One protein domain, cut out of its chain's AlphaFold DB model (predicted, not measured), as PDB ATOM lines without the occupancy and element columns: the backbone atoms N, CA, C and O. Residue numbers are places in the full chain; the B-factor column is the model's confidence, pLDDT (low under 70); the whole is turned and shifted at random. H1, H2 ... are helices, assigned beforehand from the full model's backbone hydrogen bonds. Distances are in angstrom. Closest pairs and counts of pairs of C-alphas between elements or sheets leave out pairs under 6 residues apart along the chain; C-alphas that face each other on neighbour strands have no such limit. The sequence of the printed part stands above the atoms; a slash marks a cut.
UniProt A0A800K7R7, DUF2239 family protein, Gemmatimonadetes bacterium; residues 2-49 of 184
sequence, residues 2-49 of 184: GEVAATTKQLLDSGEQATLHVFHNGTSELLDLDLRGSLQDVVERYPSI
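Overview. This is residues 2 to 49 of the 184 residues of the protein "DUF2239 family protein" of Gemmatimonadetes bacterium (UniProt A0A800K7R7). With little regular structure, this is a flat helical hairpin: H1 and H2 pack side by side, joined by a long loop with no named element, residues 14 to 38, that swings wide and sticks out at residues 14 to 19 and 24 to 29. The 48 printed residues hold H1, then H2, and no named strand; the class is all helix, with 19 residues in named elements. The whole is compact, with a radius of gyration of the C-alphas of 10.8 A and spans of 28 by 27 by 13 A.

Along the chain. Find C-alpha 2 at (301.112, 160.277, 225.641); from there H1, residues 2 to 13, runs 16.2 A. H2, residues 39 to 45, runs 10.0 A to C-alpha 45 at (298.533, 160.461, 233.139).

Arrangement. H1 and H2 touch, closest at the C-alphas of Gly 2 and Val 43, 5.3 A apart. They run opposite ways at a tilt of 35.4 degrees, only just steep. In both, every O i to N i+4 pair is within hydrogen-bond range. Between them, residues 22 to 23 pair antiparallel with residues 30 to 31.

Size, cuts and confidence. The C-alphas farthest apart, Gln 17 and Ile 49, are 29.9 A apart. The printed part has no cut; the link of 25 residues is long. pLDDT is under 70 at residues 17, 48 and 49.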
ATOM      1  N   GLY A   2     300.174 161.100 224.863       73.06
ATOM      2  CA  GLY A   2     301.112 160.277 225.641       73.06
ATOM      3  C   GLY A   2     302.509 160.135 225.054       73.06
ATOM      4  O   GLY A   2     303.481 160.265 225.783       73.06
ATOM      5  N   GLU A   3     302.623 159.960 223.736       80.62
ATOM      6  CA  GLU A   3     303.928 159.930 223.058       80.62
ATOM      7  C   GLU A   3     304.703 161.246 223.241       80.62
ATOM      8  O   GLU A   3     305.839 161.235 223.697       80.62
ATOM      9  N   VAL A   4     304.052 162.391 223.005       81.38
ATOM     10  CA  VAL A   4     304.650 163.724 223.200       81.38
ATOM     11  C   VAL A   4     305.066 163.940 224.659       81.38
ATOM     12  O   VAL A   4     306.162 164.432 224.913       81.38
ATOM     13  N   ALA A   5     304.233 163.538 225.623       78.00
ATOM     14  CA  ALA A   5     304.559 163.640 227.044       78.00
ATOM     15  C   ALA A   5     305.763 162.762 227.423       78.00
ATOM     16  O   ALA A   5     306.646 163.214 228.153       78.00
ATOM     17  N   ALA A   6     305.838 161.543 226.879       81.88
ATOM     18  CA  ALA A   6     306.961 160.636 227.082       81.88
ATOM     19  C   ALA A   6     308.268 161.207 226.512       81.88
ATOM     20  O   ALA A   6     309.269 161.260 227.224       81.88
ATOM     21  N   THR A   7     308.253 161.691 225.267       84.44
ATOM     22  CA  THR A   7     309.428 162.302 224.628       84.44
ATOM     23  C   THR A   7     309.881 163.556 225.373       84.44
ATOM     24  O   THR A   7     311.070 163.720 225.634       84.44
ATOM     25  N   THR A   8     308.940 164.412 225.790       81.06
ATOM     26  CA  THR A   8     309.252 165.630 226.559       81.06
ATOM     27  C   THR A   8     309.901 165.276 227.900       81.06
ATOM     28  O   THR A   8     310.889 165.893 228.290       81.06
ATOM     29  N   LYS A   9     309.396 164.242 228.588       83.56
ATOM     30  CA  LYS A   9     309.972 163.746 229.844       83.56
ATOM     31  C   LYS A   9     311.378 163.175 229.651       83.56
ATOM     32  O   LYS A   9     312.265 163.511 230.422       83.56
ATOM     33  N   GLN A  10     311.597 162.361 228.621       85.38
ATOM     34  CA  GLN A  10     312.917 161.801 228.318       85.38
ATOM     35  C   GLN A  10     313.954 162.892 228.031       85.38
ATOM     36  O   GLN A  10     315.084 162.804 228.507       85.38
ATOM     37  N   LEU A  11     313.561 163.935 227.294       83.38
ATOM     38  CA  LEU A  11     314.430 165.069 227.002       83.38
ATOM     39  C   LEU A  11     314.750 165.870 228.270       83.38
ATOM     40  O   LEU A  11     315.910 166.184 228.514       83.38
ATOM     41  N   LEU A  12     313.752 166.114 229.125       83.75
ATOM     42  CA  LEU A  12     313.953 166.768 230.421       83.75
ATOM     43  C   LEU A  12     314.893 165.961 231.336       83.75
ATOM     44  O   LEU A  12     315.791 166.526 231.957       83.75
ATOM     45  N   ASP A  13     314.714 164.639 231.396       84.50
ATOM     46  CA  ASP A  13     315.523 163.743 232.232       84.50
ATOM     47  C   ASP A  13     316.955 163.560 231.694       84.50
ATOM     48  O   ASP A  13     317.851 163.195 232.456       84.50
ATOM     49  N   SER A  14     317.201 163.852 230.411       81.81
ATOM     50  CA  SER A  14     318.545 163.822 229.812       81.81
ATOM     51  C   SER A  14     319.474 164.932 230.329       81.81
ATOM     52  O   SER A  14     320.689 164.854 230.146       81.81
ATOM     53  N   GLY A  15     318.919 165.944 231.009       73.12
ATOM     54  CA  GLY A  15     319.674 167.053 231.594       73.12
ATOM     55  C   GLY A  15     320.060 168.155 230.604       73.12
ATOM     56  O   GLY A  15     320.803 169.067 230.974       73.12
ATOM     57  N   GLU A  16     319.566 168.105 229.365       76.12
ATOM     58  CA  GLU A  16     319.732 169.191 228.402       76.12
ATOM     59  C   GLU A  16     318.994 170.446 228.896       76.12
ATOM     60  O   GLU A  16     317.794 170.418 229.178       76.12
ATOM     61  N   GLN A  17     319.711 171.566 229.034       63.22
ATOM     62  CA  GLN A  17     319.110 172.844 229.418       63.22
ATOM     63  C   GLN A  17     318.383 173.465 228.217       63.22
ATOM     64  O   GLN A  17     318.860 174.423 227.613       63.22
ATOM     65  N   ALA A  18     317.226 172.904 227.869       70.81
ATOM     66  CA  ALA A  18     316.349 173.402 226.817       70.81
ATOM     67  C   ALA A  18     315.032 173.931 227.407       70.81
ATOM     68  O   ALA A  18     314.432 173.321 228.293       70.81
ATOM     69  N   THR A  19     314.549 175.064 226.893       76.12
ATOM     70  CA  THR A  19     313.183 175.530 227.169       76.12
ATOM     71  C   THR A  19     312.218 174.784 226.253       76.12
ATOM     72  O   THR A  19     312.217 174.998 225.041       76.12
ATOM     73  N   LEU A  20     311.412 173.891 226.827       80.88
ATOM     74  CA  LEU A  20     310.469 173.058 226.083       80.88
ATOM     75  C   LEU A  20     309.078 173.691 226.078       80.88
ATOM     76  O   LEU A  20     308.506 173.964 227.130       80.88
ATOM     77  N   HIS A  21     308.522 173.876 224.881       84.00
ATOM     78  CA  HIS A  21     307.145 174.311 224.673       84.00
ATOM     79  C   HIS A  21     306.385 173.225 223.911       84.00
ATOM     80  O   HIS A  21     306.826 172.786 222.849       84.00
ATOM     81  N   VAL A  22     305.236 172.797 224.440       83.62
ATOM     82  CA  VAL A  22     304.357 171.824 223.779       83.62
ATOM     83  C   VAL A  22     303.120 172.550 223.282       83.62
ATOM     84  O   VAL A  22     302.417 173.173 224.067       83.62
ATOM     85  N   PHE A  23     302.833 172.456 221.986       83.12
ATOM     86  CA  PHE A  23     301.694 173.137 221.374       83.12
ATOM     87  C   PHE A  23     300.629 172.160 220.886       83.12
ATOM     88  O   PHE A  23     300.930 171.068 220.397       83.12
ATOM     89  N   HIS A  24     299.367 172.583 220.946       87.25
ATOM     90  CA  HIS A  24     298.300 171.908 220.226       87.25
ATOM     91  C   HIS A  24     298.482 172.138 218.719       87.25
ATOM     92  O   HIS A  24     298.486 173.277 218.260       87.25
ATOM     93  N   ASN A  25     298.578 171.063 217.934       85.31
ATOM     94  CA  ASN A  25     298.962 171.135 216.517       85.31
ATOM     95  C   ASN A  25     298.018 171.976 215.629       85.31
ATOM     96  O   ASN A  25     298.436 172.423 214.569       85.31
ATOM     97  N   GLY A  26     296.753 172.166 216.025       80.31
ATOM     98  CA  GLY A  26     295.773 172.931 215.237       80.31
ATOM     99  C   GLY A  26     295.438 174.325 215.772       80.31
ATOM    100  O   GLY A  26     294.991 175.165 215.009       80.31
ATOM    101  N   THR A  27     295.624 174.575 217.070       83.56
ATOM    102  CA  THR A  27     295.224 175.847 217.715       83.56
ATOM    103  C   THR A  27     296.415 176.625 218.257       83.56
ATOM    104  O   THR A  27     296.260 177.764 218.700       83.56
ATOM    105  N   SER A  28     297.595 176.004 218.283       90.94
ATOM    106  CA  SER A  28     298.822 176.551 218.861       90.94
ATOM    107  C   SER A  28     298.685 176.962 220.326       90.94
ATOM    108  O   SER A  28     299.460 177.778 220.816       90.94
ATOM    109  N   GLU A  29     297.692 176.429 221.043       85.12
ATOM    110  CA  GLU A  29     297.616 176.583 222.495       85.12
ATOM    111  C   GLU A  29     298.818 175.909 223.132       85.12
ATOM    112  O   GLU A  29     299.182 174.802 222.736       85.12
ATOM    113  N   LEU A  30     299.432 176.583 224.103       80.06
ATOM    114  CA  LEU A  30     300.504 175.996 224.888       80.06
ATOM    115  C   LEU A  30     299.891 175.001 225.879       80.06
ATOM    116  O   LEU A  30     299.002 175.357 226.653       80.06
ATOM    117  N   LEU A  31     300.353 173.756 225.838       79.69
ATOM    118  CA  LEU A  31     299.986 172.725 226.795       79.69
ATOM    119  C   LEU A  31     301.013 172.701 227.919       79.69
ATOM    120  O   LEU A  31     302.198 172.467 227.684       79.69
ATOM    121  N   ASP A  32     300.522 172.867 229.142       81.19
ATOM    122  CA  ASP A  32     301.291 172.580 230.346       81.19
ATOM    123  C   ASP A  32     301.164 171.087 230.672       81.19
ATOM    124  O   ASP A  32     300.079 170.587 230.994       81.19
ATOM    125  N   LEU A  33     302.261 170.350 230.500       75.75
ATOM    126  CA  LEU A  33     302.319 168.929 230.818       75.75
ATOM    127  C   LEU A  33     302.877 168.747 232.228       75.75
ATOM    128  O   LEU A  33     303.984 169.181 232.540       75.75
ATOM    129  N   ASP A  34     302.150 168.012 233.068       78.12
ATOM    130  CA  ASP A  34     302.651 167.575 234.365       78.12
ATOM    131  C   ASP A  34     303.623 166.405 234.170       78.12
ATOM    132  O   ASP A  34     303.227 165.236 234.087       78.12
ATOM    133  N   LEU A  35     304.911 166.746 234.090       79.38
ATOM    134  CA  LEU A  35     306.032 165.824 233.892       79.38
ATOM    135  C   LEU A  35     306.633 165.302 235.213       79.38
ATOM    136  O   LEU A  35     307.726 164.724 235.219       79.38
ATOM    137  N   ARG A  36     305.957 165.519 236.350       76.81
ATOM    138  CA  ARG A  36     306.422 165.026 237.653       76.81
ATOM    139  C   ARG A  36     306.237 163.513 237.758       76.81
ATOM    140  O   ARG A  36     305.199 162.972 237.360       76.81
ATOM    141  N   GLY A  37     307.219 162.870 238.386       82.56
ATOM    142  CA  GLY A  37     307.268 161.422 238.589       82.56
ATOM    143  C   GLY A  37     308.184 160.713 237.595       82.56
ATOM    144  O   GLY A  37     309.016 161.339 236.929       82.56
ATOM    145  N   SER A  38     308.047 159.392 237.535       82.88
ATOM    146  CA  SER A  38     308.725 158.550 236.553       82.88
ATOM    147  C   SER A  38     308.096 158.706 235.164       82.88
ATOM    148  O   SER A  38     306.969 159.182 235.023       82.88
ATOM    149  N   LEU A  39     308.803 158.266 234.119       79.88
ATOM    150  CA  LEU A  39     308.256 158.224 232.758       79.88
ATOM    151  C   LEU A  39     306.925 157.456 232.699       79.88
ATOM    152  O   LEU A  39     306.010 157.860 231.984       79.88
ATOM    153  N   GLN A  40     306.809 156.378 233.477       78.56
ATOM    154  CA  GLN A  40     305.603 155.559 233.535       78.56
ATOM    155  C   GLN A  40     304.417 156.337 234.125       78.56
ATOM    156  O   GLN A  40     303.348 156.343 233.519       78.56
ATOM    157  N   ASP A  41     304.631 157.086 235.213       78.56
ATOM    158  CA  ASP A  41     303.591 157.930 235.829       78.56
ATOM    159  C   ASP A  41     303.073 159.008 234.859       78.56
ATOM    160  O   ASP A  41     301.884 159.333 234.838       78.56
ATOM    161  N   VAL A  42     303.966 159.574 234.039       72.69
ATOM    162  CA  VAL A  42     303.619 160.592 233.034       72.69
ATOM    163  C   VAL A  42     302.810 159.984 231.886       72.69
ATOM    164  O   VAL A  42     301.815 160.570 231.456       72.69
ATOM    165  N   VAL A  43     303.189 158.801 231.397       79.25
ATOM    166  CA  VAL A  43     302.457 158.109 230.322       79.25
ATOM    167  C   VAL A  43     301.068 157.668 230.781       79.25
ATOM    168  O   VAL A  43     300.102 157.835 230.038       79.25
ATOM    169  N   GLU A  44     300.940 157.168 232.011       79.44
ATOM    170  CA  GLU A  44     299.643 156.799 232.595       79.44
ATOM    171  C   GLU A  44     298.717 158.013 232.762       79.44
ATOM    172  O   GLU A  44     297.503 157.898 232.580       79.44
ATOM    173  N   ARG A  45     299.280 159.197 233.044       79.12
ATOM    174  CA  ARG A  45     298.533 160.461 233.139       79.12
ATOM    175  C   ARG A  45     298.022 160.958 231.788       79.12
ATOM    176  O   ARG A  45     296.960 161.578 231.727       79.12
ATOM    177  N   TYR A  46     298.757 160.683 230.713       77.81
ATOM    178  CA  TYR A  46     298.418 161.106 229.356       77.81
ATOM    179  C   TYR A  46     298.250 159.895 228.438       77.81
ATOM    180  O   TYR A  46     299.055 159.714 227.524       77.81
ATOM    181  N   PRO A  47     297.201 159.071 228.615       70.31
ATOM    182  CA  PRO A  47     297.007 157.914 227.761       70.31
ATOM    183  C   PRO A  47     296.937 158.362 226.297       70.31
ATOM    184  O   PRO A  47     296.214 159.296 225.929       70.31
ATOM    185  N   SER A  48     297.725 157.715 225.441       57.50
ATOM    186  CA  SER A  48     297.594 157.894 224.001       57.50
ATOM    187  C   SER A  48     296.220 157.379 223.588       57.50
ATOM    188  O   SER A  48     295.972 156.177 223.592       57.50
ATOM    189  N   ILE A  49     295.319 158.294 223.230       45.22
ATOM    190  CA  ILE A  49     294.104 157.940 222.503       45.22
ATOM    191  C   ILE A  49     294.569 157.524 221.103       45.22
ATOM    192  O   ILE A  49     294.737 158.363 220.221       45.22
TER     193      ILE A  49